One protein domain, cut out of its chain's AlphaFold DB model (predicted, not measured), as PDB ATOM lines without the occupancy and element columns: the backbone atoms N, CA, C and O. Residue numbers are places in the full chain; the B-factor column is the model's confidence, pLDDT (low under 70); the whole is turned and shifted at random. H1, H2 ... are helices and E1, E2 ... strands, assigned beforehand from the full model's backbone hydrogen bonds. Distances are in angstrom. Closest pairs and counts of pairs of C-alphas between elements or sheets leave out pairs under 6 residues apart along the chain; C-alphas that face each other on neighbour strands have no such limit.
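AT A GLANCE: This is residues 2 to 145 of the 145 residues of the protein "DUF4143 domain-containing protein" of Thermococci archaeon (UniProt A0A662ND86). A strongly twisted five-strand sheet has helices packed at one end: H1, H2, H3 and H4 form a crossed cluster beside the E2 and E1 end, with H4 on one face of the sheet, while the long helix H6 covers part of the opposite face. The hairpins of E3, E4 and E5 make the other end. The printed part has 144 residues, with six named helices and five named strands in the order H1 H2 H3 H4 E1 H5 E2 H6 E3 E4 E5. The mixed sheet runs E2 E1 E3 E4 E5, and the class is mixed, helices and strands. The whole is compact, with a radius of gyration of the C-alphas of 15.3 A and spans of 40 by 33 by 27 A.

IN THESE COORDINATES: Start with the sheet: E1 is residues 68 to 73, E2 86 to 90, E3 122 to 127 at 16.6 A, E4 132 to 139 at 20.4 A, and E5 142 to 144, ending at C-alpha 144 (461.146, 387.354, 376.552). E4 bends by 53 degrees at residue 135. Find C-alpha 104 at (459.630, 366.094, 375.591); from there H6 runs 21.6 A to residue 118. H1 is residues 2 to 12, from C-alpha 2 at (465.874, 358.467, 395.340); H2 is 20 to 32, 18.2 A; H3 is 40 to 46; H4 is 52 to 64, 18.4 A; H5 is 78 to 83.

HOW THE PARTS SIT: Look first at E2 and E1, antiparallel, with N 69 and O 89 at 2.7 A. E1 and E3 are parallel, with N 125 and O 72 at 3.0 A. E3, E4 and E5 form a meander, each strand the antiparallel neighbour of the one before; its hairpins show N 124 and O 136 at 2.8 A, and N 137 and O 144 at 2.8 A. H6 is on the sheet at a height of 8.1 A, with C-alphas Ala 113 and Leu 123 closest to E3 at 7.2 A. H4, at a height of 9.2 A, is on the opposite face. H2 and H5 only graze the sheet, with residues 27 to 32 and 80 to 83. H4 touches H3, closest C-alphas Lys 44 and Val 52 at 5.8 A, about perpendicular at 81 degrees. H2 touches H4 at Phe 23 and Tyr 58, C-alphas 6.4 A apart. H1 and H2 only just touch, with 3 pairs of C-alphas within 8 A, closest Val 12 and Ser 20 at 6.2 A. Every O i to N i+4 pair is within hydrogen-bond range in H2, H3, H4, H5 and H6; in H1, 6 of 7 are.

THE WHOLE: The C-alphas farthest apart, Arg 13 and Arg 130, are 44.5 A apart. The printed part has no cut. The link E2 to H6 is long, residues 91 to 103. Confidence is under 70 at residues 2 to 6, 8 to 10, 92 to 102 and 145.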
ATOM      1  N   PHE A   2     464.943 357.349 395.605       60.03
ATOM      2  CA  PHE A   2     465.874 358.467 395.340       60.03
ATOM      3  C   PHE A   2     465.337 359.831 395.823       60.03
ATOM      4  O   PHE A   2     466.026 360.521 396.573       60.03
ATOM      5  N   PHE A   3     464.077 360.161 395.512       64.19
ATOM      6  CA  PHE A   3     463.386 361.371 395.992       64.19
ATOM      7  C   PHE A   3     463.373 361.492 397.516       64.19
ATOM      8  O   PHE A   3     463.759 362.523 398.064       64.19
ATOM      9  N   ASP A   4     463.013 360.397 398.194       66.31
ATOM     10  CA  ASP A   4     463.032 360.300 399.656       66.31
ATOM     11  C   ASP A   4     464.418 360.626 400.201       66.31
ATOM     12  O   ASP A   4     464.559 361.369 401.167       66.31
ATOM     13  N   SER A   5     465.464 360.097 399.558       65.06
ATOM     14  CA  SER A   5     466.835 360.306 400.004       65.06
ATOM     15  C   SER A   5     467.290 361.756 399.831       65.06
ATOM     16  O   SER A   5     467.920 362.275 400.747       65.06
ATOM     17  N   ILE A   6     466.920 362.429 398.734       69.19
ATOM     18  CA  ILE A   6     467.266 363.837 398.482       69.19
ATOM     19  C   ILE A   6     466.504 364.749 399.438       69.19
ATOM     20  O   ILE A   6     467.111 365.554 400.141       69.19
ATOM     21  N   ILE A   7     465.184 364.583 399.552       71.06
ATOM     22  CA  ILE A   7     464.382 365.388 400.478       71.06
ATOM     23  C   ILE A   7     464.872 365.215 401.914       71.06
ATOM     24  O   ILE A   7     465.119 366.203 402.614       71.06
ATOM     25  N   MET A   8     465.057 363.969 402.353       68.44
ATOM     26  CA  MET A   8     465.403 363.691 403.742       68.44
ATOM     27  C   MET A   8     466.852 364.059 404.069       68.44
ATOM     28  O   MET A   8     467.114 364.563 405.164       68.44
ATOM     29  N   LYS A   9     467.813 363.830 403.163       67.75
ATOM     30  CA  LYS A   9     469.231 364.129 403.434       67.75
ATOM     31  C   LYS A   9     469.599 365.576 403.137       67.75
ATOM     32  O   LYS A   9     470.288 366.182 403.953       67.75
ATOM     33  N   ASP A  10     469.154 366.134 402.016       66.00
ATOM     34  CA  ASP A  10     469.640 367.436 401.556       66.00
ATOM     35  C   ASP A  10     468.806 368.600 402.058       66.00
ATOM     36  O   ASP A  10     469.355 369.676 402.289       66.00
ATOM     37  N   VAL A  11     467.513 368.392 402.306       74.31
ATOM     38  CA  VAL A  11     466.633 369.483 402.736       74.31
ATOM     39  C   VAL A  11     466.324 369.399 404.219       74.31
ATOM     40  O   VAL A  11     466.658 370.313 404.972       74.31
ATOM     41  N   VAL A  12     465.753 368.278 404.663       76.25
ATOM     42  CA  VAL A  12     465.288 368.118 406.048       76.25
ATOM     43  C   VAL A  12     466.439 368.255 407.047       76.25
ATOM     44  O   VAL A  12     466.313 369.011 408.009       76.25
ATOM     45  N   ARG A  13     467.584 367.598 406.802       72.94
ATOM     46  CA  ARG A  13     468.752 367.685 407.700       72.94
ATOM     47  C   ARG A  13     469.448 369.047 407.656       72.94
ATOM     48  O   ARG A  13     469.784 369.569 408.713       72.94
ATOM     49  N   ARG A  14     469.649 369.648 406.474       78.00
ATOM     50  CA  ARG A  14     470.364 370.940 406.347       78.00
ATOM     51  C   ARG A  14     469.552 372.124 406.872       78.00
ATOM     52  O   ARG A  14     470.128 373.079 407.382       78.00
ATOM     53  N   ARG A  15     468.223 372.072 406.743       80.81
ATOM     54  CA  ARG A  15     467.301 373.128 407.198       80.81
ATOM     55  C   ARG A  15     466.678 372.844 408.567       80.81
ATOM     56  O   ARG A  15     465.847 373.628 409.013       80.81
ATOM     57  N   ASN A  16     467.086 371.755 409.225       77.62
ATOM     58  CA  ASN A  16     466.567 371.298 410.516       77.62
ATOM     59  C   ASN A  16     465.026 371.313 410.562       77.62
ATOM     60  O   ASN A  16     464.401 371.880 411.462       77.62
ATOM     61  N   VAL A  17     464.409 370.757 409.515       81.31
ATOM     62  CA  VAL A  17     462.955 370.782 409.339       81.31
ATOM     63  C   VAL A  17     462.309 369.940 410.434       81.31
ATOM     64  O   VAL A  17     462.411 368.715 410.434       81.31
ATOM     65  N   LYS A  18     461.614 370.612 411.356       75.31
ATOM     66  CA  LYS A  18     461.001 369.992 412.540       75.31
ATOM     67  C   LYS A  18     459.934 368.946 412.195       75.31
ATOM     68  O   LYS A  18     459.816 367.949 412.898       75.31
ATOM     69  N   TYR A  19     459.173 369.170 411.123       84.56
ATOM     70  CA  TYR A  19     458.082 368.293 410.682       84.56
ATOM     71  C   TYR A  19     458.383 367.738 409.287       84.56
ATOM     72  O   TYR A  19     457.900 368.248 408.275       84.56
ATOM     73  N   SER A  20     459.233 366.713 409.239       84.69
ATOM     74  CA  SER A  20     459.723 366.113 407.993       84.69
ATOM     75  C   SER A  20     458.636 365.400 407.179       84.69
ATOM     76  O   SER A  20     458.666 365.503 405.956       84.69
ATOM     77  N   SER A  21     457.653 364.750 407.821       86.88
ATOM     78  CA  SER A  21     456.501 364.133 407.124       86.88
ATOM     79  C   SER A  21     455.690 365.179 406.370       86.88
ATOM     80  O   SER A  21     455.493 365.076 405.166       86.88
ATOM     81  N   THR A  22     455.330 366.265 407.052       91.31
ATOM     82  CA  THR A  22     454.571 367.374 406.470       91.31
ATOM     83  C   THR A  22     455.318 368.054 405.322       91.31
ATOM     84  O   THR A  22     454.722 368.443 404.319       91.31
ATOM     85  N   PHE A  23     456.641 368.196 405.446       90.62
ATOM     86  CA  PHE A  23     457.481 368.694 404.357       90.62
ATOM     87  C   PHE A  23     457.439 367.763 403.140       90.62
ATOM     88  O   PHE A  23     457.280 368.224 402.011       90.62
ATOM     89  N   TYR A  24     457.550 366.456 403.378       87.25
ATOM     90  CA  TYR A  24     457.500 365.440 402.336       87.25
ATOM     91  C   TYR A  24     456.131 365.388 401.635       87.25
ATOM     92  O   TYR A  24     456.075 365.392 400.407       87.25
ATOM     93  N   GLU A  25     455.029 365.444 402.382       89.94
ATOM     94  CA  GLU A  25     453.663 365.511 401.840       89.94
ATOM     95  C   GLU A  25     453.445 366.764 400.978       89.94
ATOM     96  O   GLU A  25     452.880 366.682 399.886       89.94
ATOM     97  N   LEU A  26     453.953 367.920 401.420       93.06
ATOM     98  CA  LEU A  26     453.909 369.158 400.640       93.06
ATOM     99  C   LEU A  26     454.692 369.023 399.330       93.06
ATOM    100  O   LEU A  26     454.218 369.465 398.279       93.06
ATOM    101  N   ALA A  27     455.874 368.407 399.386       89.75
ATOM    102  CA  ALA A  27     456.696 368.158 398.210       89.75
ATOM    103  C   ALA A  27     455.979 367.239 397.213       89.75
ATOM    104  O   ALA A  27     455.864 367.591 396.039       89.75
ATOM    105  N   LEU A  28     455.424 366.117 397.689       87.44
ATOM    106  CA  LEU A  28     454.629 365.191 396.880       87.44
ATOM    107  C   LEU A  28     453.418 365.875 396.245       87.44
ATOM    108  O   LEU A  28     453.140 365.656 395.064       87.44
ATOM    109  N   TYR A  29     452.711 366.724 396.993       91.00
ATOM    110  CA  TYR A  29     451.553 367.439 396.469       91.00
ATOM    111  C   TYR A  29     451.932 368.379 395.320       91.00
ATOM    112  O   TYR A  29     451.270 368.371 394.279       91.00
ATOM    113  N   LEU A  30     452.987 369.183 395.498       91.62
ATOM    114  CA  LEU A  30     453.453 370.140 394.487       91.62
ATOM    115  C   LEU A  30     453.942 369.444 393.225       91.62
ATOM    116  O   LEU A  30     453.605 369.862 392.122       91.62
ATOM    117  N   VAL A  31     454.691 368.363 393.404       85.44
ATOM    118  CA  VAL A  31     455.132 367.486 392.325       85.44
ATOM    119  C   VAL A  31     453.933 366.900 391.567       85.44
ATOM    120  O   VAL A  31     453.843 367.016 390.349       85.44
ATOM    121  N   SER A  32     452.954 366.340 392.277       84.50
ATOM    122  CA  SER A  32     451.779 365.718 391.645       84.50
ATOM    123  C   SER A  32     450.868 366.733 390.944       84.50
ATOM    124  O   SER A  32     450.036 366.364 390.122       84.50
ATOM    125  N   ASN A  33     451.010 368.020 391.270       88.31
ATOM    126  CA  ASN A  33     450.258 369.127 390.683       88.31
ATOM    127  C   ASN A  33     451.183 370.105 389.943       88.31
ATOM    128  O   ASN A  33     450.929 371.312 389.947       88.31
ATOM    129  N   PHE A  34     452.249 369.599 389.316       86.62
ATOM    130  CA  PHE A  34     453.195 370.440 388.588       86.62
ATOM    131  C   PHE A  34     452.496 371.300 387.527       86.62
ATOM    132  O   PHE A  34     451.466 370.922 386.970       86.62
ATOM    133  N   ALA A  35     453.054 372.480 387.263       87.44
ATOM    134  CA  ALA A  35     452.523 373.503 386.360       87.44
ATOM    135  C   ALA A  35     451.107 374.023 386.700       87.44
ATOM    136  O   ALA A  35     450.622 374.945 386.040       87.44
ATOM    137  N   ARG A  36     450.446 373.504 387.747       90.94
ATOM    138  CA  ARG A  36     449.171 374.033 388.244       90.94
ATOM    139  C   ARG A  36     449.410 375.174 389.222       90.94
ATOM    140  O   ARG A  36     450.417 375.240 389.927       90.94
ATOM    141  N   GLU A  37     448.430 376.066 389.278       94.81
ATOM    142  CA  GLU A  37     448.428 377.171 390.223       94.81
ATOM    143  C   GLU A  37     448.215 376.690 391.667       94.81
ATOM    144  O   GLU A  37     447.299 375.918 391.972       94.81
ATOM    145  N   PHE A  38     449.020 377.219 392.583       96.12
ATOM    146  CA  PHE A  38     448.867 377.057 394.021       96.12
ATOM    147  C   PHE A  38     448.902 378.410 394.740       96.12
ATOM    148  O   PHE A  38     449.482 379.394 394.275       96.12
ATOM    149  N   SER A  39     448.307 378.442 395.933       96.25
ATOM    150  CA  SER A  39     448.481 379.519 396.907       96.25
ATOM    151  C   SER A  39     449.030 378.938 398.206       96.25
ATOM    152  O   SER A  39     448.730 377.796 398.557       96.25
ATOM    153  N   TYR A  40     449.823 379.715 398.947       96.12
ATOM    154  CA  TYR A  40     450.374 379.240 400.218       96.12
ATOM    155  C   TYR A  40     449.276 378.893 401.230       96.12
ATOM    156  O   TYR A  40     449.413 377.922 401.964       96.12
ATOM    157  N   THR A  41     448.156 379.621 401.225       96.12
ATOM    158  CA  THR A  41     446.992 379.307 402.067       96.12
ATOM    159  C   THR A  41     446.371 377.958 401.705       96.12
ATOM    160  O   THR A  41     446.030 377.192 402.602       96.12
ATOM    161  N   ARG A  42     446.259 377.632 400.409       96.06
ATOM    162  CA  ARG A  42     445.752 376.327 399.966       96.06
ATOM    163  C   ARG A  42     446.682 375.203 400.406       96.06
ATOM    164  O   ARG A  42     446.210 374.239 400.991       96.06
ATOM    165  N   LEU A  43     447.986 375.349 400.171       96.31
ATOM    166  CA  LEU A  43     448.976 374.359 400.604       96.31
ATOM    167  C   LEU A  43     448.934 374.156 402.120       96.31
ATOM    168  O   LEU A  43     448.887 373.021 402.573       96.31
ATOM    169  N   LYS A  44     448.861 375.250 402.889       96.25
ATOM    170  CA  LYS A  44     448.725 375.227 404.349       96.25
ATOM    171  C   LYS A  44     447.575 374.332 404.813       96.25
ATOM    172  O   LYS A  44     447.765 373.545 405.728       96.25
ATOM    173  N   ASN A  45     446.412 374.458 404.178       96.25
ATOM    174  CA  ASN A  45     445.236 373.664 404.523       96.25
ATOM    175  C   ASN A  45     445.358 372.196 404.076       96.25
ATOM    176  O   ASN A  45     444.784 371.330 404.715       96.25
ATOM    177  N   ILE A  46     446.079 371.916 402.986       94.38
ATOM    178  CA  ILE A  46     446.255 370.550 402.464       94.38
ATOM    179  C   ILE A  46     447.157 369.713 403.367       94.38
ATOM    180  O   ILE A  46     446.861 368.548 403.594       94.38
ATOM    181  N   VAL A  47     448.246 370.301 403.870       93.75
ATOM    182  CA  VAL A  47     449.216 369.600 404.731       93.75
ATOM    183  C   VAL A  47     449.013 369.882 406.224       93.75
ATOM    184  O   VAL A  47     449.910 369.638 407.022       93.75
ATOM    185  N   ASP A  48     447.863 370.460 406.578       93.69
ATOM    186  CA  ASP A  48     447.439 370.780 407.948       93.69
ATOM    187  C   ASP A  48     448.510 371.487 408.810       93.69
ATOM    188  O   ASP A  48     448.854 371.090 409.923       93.69
ATOM    189  N   VAL A  49     449.082 372.571 408.276       92.25
ATOM    190  CA  VAL A  49     450.094 373.378 408.979       92.25
ATOM    191  C   VAL A  49     449.458 374.627 409.589       92.25
ATOM    192  O   VAL A  49     448.698 375.342 408.948       92.25
ATOM    193  N   GLY A  50     449.821 374.992 410.819       89.31
ATOM    194  CA  GLY A  50     449.250 376.183 411.471       89.31
ATOM    195  C   GLY A  50     449.625 377.529 410.821       89.31
ATOM    196  O   GLY A  50     448.915 378.519 410.987       89.31
ATOM    197  N   SER A  51     450.723 377.592 410.057       93.38
ATOM    198  CA  SER A  51     451.307 378.844 409.554       93.38
ATOM    199  C   SER A  51     451.602 378.832 408.053       93.38
ATOM    200  O   SER A  51     452.354 378.000 407.546       93.38
ATOM    201  N   VAL A  52     451.090 379.848 407.346       95.12
ATOM    202  CA  VAL A  52     451.430 380.135 405.937       95.12
ATOM    203  C   VAL A  52     452.931 380.398 405.771       95.12
ATOM    204  O   VAL A  52     453.509 380.053 404.742       95.12
ATOM    205  N   HIS A  53     453.579 380.986 406.782       94.50
ATOM    206  CA  HIS A  53     455.012 381.266 406.740       94.50
ATOM    207  C   HIS A  53     455.836 379.972 406.687       94.50
ATOM    208  O   HIS A  53     456.759 379.869 405.884       94.50
ATOM    209  N   THR A  54     455.448 378.951 407.458       93.44
ATOM    210  CA  THR A  54     456.095 377.630 407.424       93.44
ATOM    211  C   THR A  54     455.994 376.995 406.040       93.44
ATOM    212  O   THR A  54     456.992 376.539 405.493       93.44
ATOM    213  N   VAL A  55     454.806 377.032 405.433       95.25
ATOM    214  CA  VAL A  55     454.577 376.530 404.069       95.25
ATOM    215  C   VAL A  55     455.434 377.273 403.051       95.25
ATOM    216  O   VAL A  55     456.021 376.650 402.171       95.25
ATOM    217  N   LYS A  56     455.530 378.602 403.166       95.19
ATOM    218  CA  LYS A  56     456.386 379.404 402.289       95.19
ATOM    219  C   LYS A  56     457.847 378.967 402.398       95.19
ATOM    220  O   LYS A  56     458.457 378.714 401.364       95.19
ATOM    221  N   ASN A  57     458.357 378.797 403.617       93.94
ATOM    222  CA  ASN A  57     459.717 378.312 403.846       93.94
ATOM    223  C   ASN A  57     459.923 376.921 403.235       93.94
ATOM    224  O   ASN A  57     460.930 376.692 402.581       93.94
ATOM    225  N   TYR A  58     458.953 376.013 403.368       93.44
ATOM    226  CA  TYR A  58     459.043 374.676 402.775       93.44
ATOM    227  C   TYR A  58     459.107 374.721 401.243       93.44
ATOM    228  O   TYR A  58     459.958 374.069 400.646       93.44
ATOM    229  N   VAL A  59     458.259 375.527 400.602       94.06
ATOM    230  CA  VAL A  59     458.313 375.739 399.145       94.06
ATOM    231  C   VAL A  59     459.662 376.323 398.722       94.06
ATOM    232  O   VAL A  59     460.222 375.897 397.715       94.06
ATOM    233  N   ASP A  60     460.195 377.279 399.483       92.38
ATOM    234  CA  ASP A  60     461.487 377.897 399.186       92.38
ATOM    235  C   ASP A  60     462.638 376.889 399.353       92.38
ATOM    236  O   ASP A  60     463.501 376.811 398.483       92.38
ATOM    237  N   TYR A  61     462.599 376.021 400.371       91.12
ATOM    238  CA  TYR A  61     463.580 374.945 400.542       91.12
ATOM    239  C   TYR A  61     463.556 373.929 399.395       91.12
ATOM    240  O   TYR A  61     464.613 373.470 398.967       91.12
ATOM    241  N   LEU A  62     462.376 373.593 398.861       89.31
ATOM    242  CA  LEU A  62     462.264 372.750 397.664       89.31
ATOM    243  C   LEU A  62     462.871 373.429 396.428       89.31
ATOM    244  O   LEU A  62     463.463 372.753 395.586       89.31
ATOM    245  N   GLY A  63     462.741 374.754 396.321       87.88
ATOM    246  CA  GLY A  63     463.359 375.538 395.255       87.88
ATOM    247  C   GLY A  63     464.885 375.572 395.349       87.88
ATOM    248  O   GLY A  63     465.576 375.314 394.369       87.88
ATOM    249  N   GLU A  64     465.419 375.836 396.543       85.06
ATOM    250  CA  GLU A  64     466.864 375.844 396.817       85.06
ATOM    251  C   GLU A  64     467.514 374.470 396.616       85.06
ATOM    252  O   GLU A  64     468.674 374.378 396.219       85.06
ATOM    253  N   ALA A  65     466.761 373.400 396.872       81.31
ATOM    254  CA  ALA A  65     467.183 372.026 396.636       81.31
ATOM    255  C   ALA A  65     467.087 371.598 395.164       81.31
ATOM    256  O   ALA A  65     467.323 370.432 394.860       81.31
ATOM    257  N   PHE A  66     466.714 372.510 394.260       81.31
ATOM    258  CA  PHE A  66     466.472 372.230 392.847       81.31
ATOM    259  C   PHE A  66     465.459 371.097 392.608       81.31
ATOM    260  O   PHE A  66     465.537 370.386 391.612       81.31
ATOM    261  N   ILE A  67     464.481 370.936 393.501       83.25
ATOM    262  CA  ILE A  67     463.383 369.980 393.307       83.25
ATOM    263  C   ILE A  67     462.300 370.623 392.436       83.25
ATOM    264  O   ILE A  67     461.768 369.993 391.519       83.25
ATOM    265  N   ILE A  68     462.001 371.900 392.695       88.44
ATOM    266  CA  ILE A  68     461.023 372.674 391.928       88.44
ATOM    267  C   ILE A  68     461.592 374.012 391.452       88.44
ATOM    268  O   ILE A  68     462.414 374.633 392.118       88.44
ATOM    269  N   LEU A  69     461.065 374.517 390.342       90.12
ATOM    270  CA  LEU A  69     461.111 375.923 389.968       90.12
ATOM    271  C   LEU A  69     459.769 376.568 390.268       90.12
ATOM    272  O   LEU A  69     458.730 376.173 389.741       90.12
ATOM    273  N   LYS A  70     459.799 377.600 391.104       92.00
ATOM    274  CA  LYS A  70     458.636 378.429 391.403       92.00
ATOM    275  C   LYS A  70     458.534 379.547 390.367       92.00
ATOM    276  O   LYS A  70     459.455 380.350 390.253       92.00
ATOM    277  N   ALA A  71     457.405 379.626 389.672       93.56
ATOM    278  CA  ALA A  71     457.082 380.716 388.760       93.56
ATOM    279  C   ALA A  71     456.008 381.620 389.377       93.56
ATOM    280  O   ALA A  71     454.944 381.156 389.805       93.56
ATOM    281  N   GLU A  72     456.289 382.918 389.436       93.94
ATOM    282  CA  GLU A  72     455.311 383.929 389.846       93.94
ATOM    283  C   GLU A  72     454.498 384.401 388.640       93.94
ATOM    284  O   GLU A  72     454.975 384.349 387.505       93.94
ATOM    285  N   ARG A  73     453.275 384.894 388.859       94.44
ATOM    286  CA  ARG A  73     452.523 385.499 387.758       94.44
ATOM    287  C   ARG A  73     453.173 386.818 387.365       94.44
ATOM    288  O   ARG A  73     453.374 387.688 388.215       94.44
ATOM    289  N   PHE A  74     453.484 386.984 386.090       93.81
ATOM    290  CA  PHE A  74     453.975 388.233 385.547       93.81
ATOM    291  C   PHE A  74     452.895 389.312 385.681       93.81
ATOM    292  O   PHE A  74     451.762 389.145 385.231       93.81
ATOM    293  N   SER A  75     453.265 390.436 386.285       90.69
ATOM    294  CA  SER A  75     452.518 391.688 386.210       90.69
ATOM    295  C   SER A  75     453.509 392.846 386.200       90.69
ATOM    296  O   SER A  75     454.574 392.782 386.821       90.69
ATOM    297  N   TYR A  76     453.136 393.931 385.523       88.38
ATOM    298  CA  TYR A  76     453.842 395.207 385.611       88.38
ATOM    299  C   TYR A  76     453.796 395.793 387.029       88.38
ATOM    300  O   TYR A  76     454.695 396.538 387.414       88.38
ATOM    301  N   LYS A  77     452.790 395.427 387.834       91.12
ATOM    302  CA  LYS A  77     452.674 395.834 389.234       91.12
ATOM    303  C   LYS A  77     453.131 394.706 390.154       91.12
ATOM    304  O   LYS A  77     452.509 393.649 390.241       91.12
ATOM    305  N   VAL A  78     454.188 394.970 390.922       86.81
ATOM    306  CA  VAL A  78     454.792 393.993 391.849       86.81
ATOM    307  C   VAL A  78     453.767 393.420 392.831       86.81
ATOM    308  O   VAL A  78     453.746 392.218 393.077       86.81
ATOM    309  N   TRP A  79     452.876 394.256 393.368       89.88
ATOM    310  CA  TRP A  79     451.872 393.811 394.335       89.88
ATOM    311  C   TRP A  79     450.856 392.825 393.735       89.88
ATOM    312  O   TRP A  79     450.405 391.921 394.438       89.88
ATOM    313  N   GLU A  80     450.513 392.968 392.450       91.38
ATOM    314  CA  GLU A  80     449.619 392.036 391.756       91.38
ATOM    315  C   GLU A  80     450.310 390.682 391.609       91.38
ATOM    316  O   GLU A  80     449.709 389.654 391.918       91.38
ATOM    317  N   SER A  81     451.593 390.675 391.232       89.69
ATOM    318  CA  SER A  81     452.408 389.457 391.156       89.69
ATOM    319  C   SER A  81     452.493 388.742 392.513       89.69
ATOM    320  O   SER A  81     452.190 387.554 392.612       89.69
ATOM    321  N   LEU A  82     452.765 389.481 393.597       88.00
ATOM    322  CA  LEU A  82     452.876 388.921 394.952       88.00
ATOM    323  C   LEU A  82     451.581 388.263 395.456       88.00
ATOM    324  O   LEU A  82     451.648 387.241 396.149       88.00
ATOM    325  N   LYS A  83     450.418 388.838 395.129       89.88
ATOM    326  CA  LYS A  83     449.099 388.309 395.523       89.88
ATOM    327  C   LYS A  83     448.597 387.190 394.613       89.88
ATOM    328  O   LYS A  83     447.656 386.491 394.981       89.88
ATOM    329  N   SER A  84     449.202 387.027 393.443       92.88
ATOM    330  CA  SER A  84     448.760 386.040 392.469       92.88
ATOM    331  C   SER A  84     449.092 384.612 392.905       92.88
ATOM    332  O   SER A  84     450.047 384.394 393.669       92.88
ATOM    333  N   PRO A  85     448.332 383.622 392.403       94.12
ATOM    334  CA  PRO A  85     448.760 382.237 392.441       94.12
ATOM    335  C   PRO A  85     450.138 382.060 391.791       94.12
ATOM    336  O   PRO A  85     450.617 382.904 391.031       94.12
ATOM    337  N   ARG A  86     450.811 380.976 392.160       95.50
ATOM    338  CA  ARG A  86     452.144 380.614 391.669       95.50
ATOM    339  C   ARG A  86     452.074 379.249 391.024       95.50
ATOM    340  O   ARG A  86     451.219 378.454 391.400       95.50
ATOM    341  N   LYS A  87     453.003 378.952 390.127       94.88
ATOM    342  CA  LYS A  87     453.181 377.605 389.586       94.88
ATOM    343  C   LYS A  87     454.466 376.989 390.126       94.88
ATOM    344  O   LYS A  87     455.434 377.701 390.393       94.88
ATOM    345  N   ALA A  88     454.459 375.674 390.311       92.44
ATOM    346  CA  ALA A  88     455.651 374.891 390.617       92.44
ATOM    347  C   ALA A  88     455.926 373.953 389.442       92.44
ATOM    348  O   ALA A  88     455.071 373.146 389.090       92.44
ATOM    349  N   TYR A  89     457.100 374.060 388.835       89.44
ATOM    350  CA  TYR A  89     457.562 373.162 387.783       89.44
ATOM    351  C   TYR A  89     458.646 372.239 388.329       89.44
ATOM    352  O   TYR A  89     459.437 372.657 389.166       89.44
ATOM    353  N   ILE A  90     458.699 370.993 387.871       86.19
ATOM    354  CA  ILE A  90     459.663 370.002 388.366       86.19
ATOM    355  C   ILE A  90     460.950 370.110 387.556       86.19
ATOM    356  O   ILE A  90     460.893 370.076 386.329       86.19
ATOM    357  N   ILE A  91     462.093 370.244 388.231       80.12
ATOM    358  CA  ILE A  91     463.393 370.412 387.560       80.12
ATOM    359  C   ILE A  91     463.905 369.100 386.986       80.12
ATOM    360  O   ILE A  91     464.363 369.076 385.849       80.12
ATOM    361  N   ASP A  92     463.824 368.024 387.762       69.19
ATOM    362  CA  ASP A  92     464.330 366.721 387.356       69.19
ATOM    363  C   ASP A  92     463.213 365.668 387.454       69.19
ATOM    364  O   ASP A  92     462.816 365.280 388.556       69.19
ATOM    365  N   PRO A  93     462.679 365.196 386.314       61.28
ATOM    366  CA  PRO A  93     461.677 364.139 386.277       61.28
ATOM    367  C   PRO A  93     462.182 362.802 386.825       61.28
ATOM    368  O   PRO A  93     461.369 361.991 387.254       61.28
ATOM    369  N   ALA A  94     463.498 362.556 386.857       60.38
ATOM    370  CA  ALA A  94     464.067 361.349 387.456       60.38
ATOM    371  C   ALA A  94     463.887 361.313 388.985       60.38
ATOM    372  O   ALA A  94     463.921 360.240 389.593       60.38
ATOM    373  N   LEU A  95     463.609 362.465 389.612       59.00
ATOM    374  CA  LEU A  95     463.136 362.543 390.996       59.00
ATOM    375  C   LEU A  95     461.743 361.921 391.166       59.00
ATOM    376  O   LEU A  95     461.360 361.561 392.272       59.00
ATOM    377  N   LEU A  96     460.985 361.740 390.087       56.88
ATOM    378  CA  LEU A  96     459.679 361.093 390.084       56.88
ATOM    379  C   LEU A  96     459.872 359.616 389.785       56.88
ATOM    380  O   LEU A  96     459.587 359.133 388.690       56.88
ATOM    381  N   SER A  97     460.401 358.875 390.757       50.16
ATOM    382  CA  SER A  97     460.497 357.428 390.608       50.16
ATOM    383  C   SER A  97     459.097 356.844 390.363       50.16
ATOM    384  O   SER A  97     458.278 356.821 391.279       50.16
ATOM    385  N   ALA A  98     458.881 356.356 389.136       46.28
ATOM    386  CA  ALA A  98     457.799 355.477 388.688       46.28
ATOM    387  C   ALA A  98     456.381 356.070 388.504       46.28
ATOM    388  O   ALA A  98     455.411 355.475 388.969       46.28
ATOM    389  N   GLY A  99     456.211 357.161 387.742       51.31
ATOM    390  CA  GLY A  99     454.854 357.459 387.245       51.31
ATOM    391  C   GLY A  99     454.634 358.672 386.344       51.31
ATOM    392  O   GLY A  99     453.571 358.760 385.737       51.31
ATOM    393  N   PHE A 100     455.589 359.598 386.234       58.72
ATOM    394  CA  PHE A 100     455.358 360.855 385.518       58.72
ATOM    395  C   PHE A 100     456.556 361.254 384.660       58.72
ATOM    396  O   PHE A 100     457.589 361.680 385.169       58.72
ATOM    397  N   THR A 101     456.381 361.157 383.343       62.31
ATOM    398  CA  THR A 101     457.322 361.674 382.346       62.31
ATOM    399  C   THR A 101     456.704 362.934 381.739       62.31
ATOM    400  O   THR A 101     455.663 362.820 381.084       62.31
ATOM    401  N   PRO A 102     457.265 364.140 381.954       65.88
ATOM    402  CA  PRO A 102     456.787 365.327 381.257       65.88
ATOM    403  C   PRO A 102     456.942 365.143 379.747       65.88
ATOM    404  O   PRO A 102     457.782 364.369 379.281       65.88
ATOM    405  N   SER A 103     456.136 365.865 378.965       75.00
ATOM    406  CA  SER A 103     456.287 365.824 377.512       75.00
ATOM    407  C   SER A 103     457.709 366.262 377.118       75.00
ATOM    408  O   SER A 103     458.287 367.128 377.783       75.00
ATOM    409  N   PRO A 104     458.287 365.713 376.034       75.75
ATOM    410  CA  PRO A 104     459.630 366.094 375.591       75.75
ATOM    411  C   PRO A 104     459.806 367.606 375.388       75.75
ATOM    412  O   PRO A 104     460.865 368.155 375.681       75.75
ATOM    413  N   ASP A 105     458.758 368.291 374.920       77.12
ATOM    414  CA  ASP A 105     458.740 369.750 374.759       77.12
ATOM    415  C   ASP A 105     458.839 370.485 376.105       77.12
ATOM    416  O   ASP A 105     459.665 371.384 376.267       77.12
ATOM    417  N   LEU A 106     458.055 370.058 377.100       76.44
ATOM    418  CA  LEU A 106     458.104 370.635 378.442       76.44
ATOM    419  C   LEU A 106     459.460 370.379 379.112       76.44
ATOM    420  O   LEU A 106     460.000 371.286 379.740       76.44
ATOM    421  N   GLY A 107     460.032 369.184 378.936       77.62
ATOM    422  CA  GLY A 107     461.373 368.853 379.426       77.62
ATOM    423  C   GLY A 107     462.439 369.808 378.882       77.62
ATOM    424  O   GLY A 107     463.164 370.427 379.656       77.62
ATOM    425  N   ARG A 108     462.460 370.035 377.560       79.38
ATOM    426  CA  ARG A 108     463.391 370.987 376.922       79.38
ATOM    427  C   ARG A 108     463.185 372.424 377.402       79.38
ATOM    428  O   ARG A 108     464.153 373.143 377.640       79.38
ATOM    429  N   LYS A 109     461.930 372.861 377.559       80.56
ATOM    430  CA  LYS A 109     461.609 374.193 378.105       80.56
ATOM    431  C   LYS A 109     462.124 374.353 379.534       80.56
ATOM    432  O   LYS A 109     462.666 375.405 379.861       80.56
ATOM    433  N   MET A 110     462.007 373.312 380.354       80.19
ATOM    434  CA  MET A 110     462.511 373.297 381.725       80.19
ATOM    435  C   MET A 110     464.037 373.345 381.793       80.19
ATOM    436  O   MET A 110     464.574 374.167 382.534       80.19
ATOM    437  N   GLU A 111     464.738 372.543 380.992       80.62
ATOM    438  CA  GLU A 111     466.205 372.587 380.897       80.62
ATOM    439  C   GLU A 111     466.698 373.983 380.497       80.62
ATOM    440  O   GLU A 111     467.562 374.566 381.159       80.62
ATOM    441  N   ASN A 112     466.077 374.570 379.470       83.00
ATOM    442  CA  ASN A 112     466.384 375.927 379.029       83.00
ATOM    443  C   ASN A 112     466.088 376.966 380.119       83.00
ATOM    444  O   ASN A 112     466.895 377.868 380.345       83.00
ATOM    445  N   ALA A 113     464.957 376.844 380.818       84.50
ATOM    446  CA  ALA A 113     464.610 377.742 381.911       84.50
ATOM    447  C   ALA A 113     465.660 377.686 383.030       84.50
ATOM    448  O   ALA A 113     466.116 378.736 383.477       84.50
ATOM    449  N   VAL A 114     466.105 376.494 383.443       84.50
ATOM    450  CA  VAL A 114     467.154 376.326 384.466       84.50
ATOM    451  C   VAL A 114     468.455 377.013 384.050       84.50
ATOM    452  O   VAL A 114     469.045 377.750 384.844       84.50
ATOM    453  N   GLU A 115     468.890 376.823 382.807       86.25
ATOM    454  CA  GLU A 115     470.103 377.461 382.286       86.25
ATOM    455  C   GLU A 115     469.977 378.993 382.249       86.25
ATOM    456  O   GLU A 115     470.898 379.721 382.626       86.25
ATOM    457  N   LEU A 116     468.812 379.521 381.874       85.56
ATOM    458  CA  LEU A 116     468.566 380.963 381.865       85.56
ATOM    459  C   LEU A 116     468.490 381.546 383.280       85.56
ATOM    460  O   LEU A 116     469.020 382.633 383.522       85.56
ATOM    461  N   LEU A 117     467.923 380.821 384.244       85.44
ATOM    462  CA  LEU A 117     467.948 381.221 385.653       85.44
ATOM    463  C   LEU A 117     469.390 381.350 386.171       85.44
ATOM    464  O   LEU A 117     469.712 382.340 386.830       85.44
ATOM    465  N   ARG A 118     470.294 380.431 385.794       85.31
ATOM    466  CA  ARG A 118     471.738 380.537 386.107       85.31
ATOM    467  C   ARG A 118     472.388 381.778 385.492       85.31
ATOM    468  O   ARG A 118     473.311 382.342 386.072       85.31
ATOM    469  N   ARG A 119     471.874 382.257 384.356       87.56
ATOM    470  CA  ARG A 119     472.308 383.496 383.679       87.56
ATOM    471  C   ARG A 119     471.644 384.766 384.230       87.56
ATOM    472  O   ARG A 119     471.794 385.841 383.633       87.56
ATOM    473  N   GLY A 120     470.911 384.662 385.339       85.88
ATOM    474  CA  GLY A 120     470.274 385.782 386.035       85.88
ATOM    475  C   GLY A 120     468.891 386.165 385.506       85.88
ATOM    476  O   GLY A 120     468.408 387.256 385.816       85.88
ATOM    477  N   TYR A 121     468.256 385.312 384.698       89.12
ATOM    478  CA  TYR A 121     466.845 385.485 384.364       89.12
ATOM    479  C   TYR A 121     465.962 385.082 385.547       89.12
ATOM    480  O   TYR A 121     466.376 384.362 386.454       89.12
ATOM    481  N   ARG A 122     464.721 385.555 385.531       87.94
ATOM    482  CA  ARG A 122     463.648 385.137 386.431       87.94
ATOM    483  C   ARG A 122     462.522 384.531 385.613       87.94
ATOM    484  O   ARG A 122     462.164 385.088 384.576       87.94
ATOM    485  N   LEU A 123     461.978 383.428 386.108       90.38
ATOM    486  CA  LEU A 123     460.863 382.726 385.496       90.38
ATOM    487  C   LEU A 123     459.535 383.238 386.058       90.38
ATOM    488  O   LEU A 123     459.327 383.288 387.271       90.38
ATOM    489  N   TYR A 124     458.633 383.566 385.150       92.44
ATOM    490  CA  TYR A 124     457.253 383.925 385.406       92.44
ATOM    491  C   TYR A 124     456.338 383.084 384.518       92.44
ATOM    492  O   TYR A 124     456.786 382.491 383.544       92.44
ATOM    493  N   TYR A 125     455.052 383.086 384.831       94.00
ATOM    494  CA  TYR A 125     454.002 382.713 383.886       94.00
ATOM    495  C   TYR A 125     453.086 383.919 383.680       94.00
ATOM    496  O   TYR A 125     453.013 384.795 384.540       94.00
ATOM    497  N   TRP A 126     452.372 383.994 382.571       93.00
ATOM    498  CA  TRP A 126     451.397 385.049 382.322       93.00
ATOM    499  C   TRP A 126     450.044 384.449 381.970       93.00
ATOM    500  O   TRP A 126     449.967 383.378 381.379       93.00
ATOM    501  N   ARG A 127     448.972 385.130 382.368       89.75
ATOM    502  CA  ARG A 127     447.606 384.692 382.104       89.75
ATOM    503  C   ARG A 127     446.663 385.880 382.061       89.75
ATOM    504  O   ARG A 127     446.706 386.724 382.964       89.75
ATOM    505  N   ASP A 128     445.791 385.879 381.067       89.19
ATOM    506  CA  ASP A 128     444.645 386.772 380.942       89.19
ATOM    507  C   ASP A 128     443.383 385.986 380.537       89.19
ATOM    508  O   ASP A 128     443.326 384.760 380.657       89.19
ATOM    509  N   GLU A 129     442.340 386.692 380.103       88.50
ATOM    510  CA  GLU A 129     441.085 386.086 379.645       88.50
ATOM    511  C   GLU A 129     441.224 385.322 378.317       88.50
ATOM    512  O   GLU A 129     440.368 384.503 377.988       88.50
ATOM    513  N   ARG A 130     442.283 385.583 377.541       89.38
ATOM    514  CA  ARG A 130     442.494 385.054 376.186       89.38
ATOM    515  C   ARG A 130     443.408 383.839 376.167       89.38
ATOM    516  O   ARG A 130     443.367 383.073 375.207       89.38
ATOM    517  N   GLY A 131     444.223 383.651 377.200       89.19
ATOM    518  CA  GLY A 131     445.085 382.486 377.291       89.19
ATOM    519  C   GLY A 131     446.105 382.550 378.416       89.19
ATOM    520  O   GLY A 131     446.058 383.385 379.320       89.19
ATOM    521  N   GLU A 132     447.042 381.612 378.350       89.62
ATOM    522  CA  GLU A 132     448.112 381.441 379.319       89.62
ATOM    523  C   GLU A 132     449.439 381.213 378.590       89.62
ATOM    524  O   GLU A 132     449.502 380.478 377.606       89.62
ATOM    525  N   VAL A 133     450.495 381.850 379.091       89.50
ATOM    526  CA  VAL A 133     451.882 381.642 378.680       89.50
ATOM    527  C   VAL A 133     452.633 381.099 379.890       89.50
ATOM    528  O   VAL A 133     452.833 381.804 380.878       89.50
ATOM    529  N   ASP A 134     453.043 379.836 379.823       83.75
ATOM    530  CA  ASP A 134     453.672 379.139 380.950       83.75
ATOM    531  C   ASP A 134     455.065 379.671 381.319       83.75
ATOM    532  O   ASP A 134     455.441 379.639 382.489       83.75
ATOM    533  N   PHE A 135     455.827 380.163 380.337       86.88
ATOM    534  CA  PHE A 135     457.226 380.556 380.511       86.88
ATOM    535  C   PHE A 135     457.462 381.975 379.997       86.88
ATOM    536  O   PHE A 135     457.633 382.199 378.808       86.88
ATOM    537  N   VAL A 136     457.514 382.932 380.916       88.38
ATOM    538  CA  VAL A 136     457.920 384.315 380.668       88.38
ATOM    539  C   VAL A 136     459.231 384.562 381.400       88.38
ATOM    540  O   VAL A 136     459.319 384.433 382.621       88.38
ATOM    541  N   LEU A 137     460.270 384.922 380.661       86.69
ATOM    542  CA  LEU A 137     461.618 385.116 381.173       86.69
ATOM    543  C   LEU A 137     461.934 386.604 381.253       86.69
ATOM    544  O   LEU A 137     461.779 387.353 380.291       86.69
ATOM    545  N   LYS A 138     462.412 387.050 382.413       84.12
ATOM    546  CA  LYS A 138     462.771 388.456 382.632       84.12
ATOM    547  C   LYS A 138     464.202 388.591 383.129       84.12
ATOM    548  O   LYS A 138     464.563 387.973 384.128       84.12
ATOM    549  N   LYS A 139     464.987 389.467 382.501       85.19
ATOM    550  CA  LYS A 139     466.321 389.875 382.966       85.19
ATOM    551  C   LYS A 139     466.427 391.398 382.946       85.19
ATOM    552  O   LYS A 139     466.426 392.019 381.886       85.19
ATOM    553  N   GLY A 140     466.494 392.013 384.129       79.88
ATOM    554  CA  GLY A 140     466.404 393.471 384.259       79.88
ATOM    555  C   GLY A 140     465.091 393.999 383.668       79.88
ATOM    556  O   GLY A 140     464.012 393.545 384.054       79.88
ATOM    557  N   SER A 141     465.187 394.932 382.718       75.25
ATOM    558  CA  SER A 141     464.038 395.482 381.982       75.25
ATOM    559  C   SER A 141     463.636 394.659 380.752       75.25
ATOM    560  O   SER A 141     462.577 394.914 380.185       75.25
ATOM    561  N   LYS A 142     464.452 393.684 380.325       74.56
ATOM    562  CA  LYS A 142     464.181 392.856 379.141       74.56
ATOM    563  C   LYS A 142     463.234 391.707 379.501       74.56
ATOM    564  O   LYS A 142     463.478 391.004 380.486       74.56
ATOM    565  N   ILE A 143     462.180 391.528 378.705       70.94
ATOM    566  CA  ILE A 143     461.178 390.459 378.835       70.94
ATOM    567  C   ILE A 143     461.174 389.653 377.531       70.94
ATOM    568  O   ILE A 143     461.117 390.241 376.454       70.94
ATOM    569  N   GLU A 144     461.252 388.330 377.643       72.25
ATOM    570  CA  GLU A 144     461.146 387.354 376.552       72.25
ATOM    571  C   GLU A 144     460.037 386.353 376.930       72.25
ATOM    572  O   GLU A 144     459.920 385.991 378.104       72.25
ATOM    573  N   GLY A 145     459.188 385.957 375.981       56.69
ATOM    574  CA  GLY A 145     458.044 385.063 376.203       56.69
ATOM    575  C   GLY A 145     457.871 384.064 375.074       56.69
ATOM    576  O   GLY A 145     458.558 384.236 374.041       56.69
TER     577      GLY A 145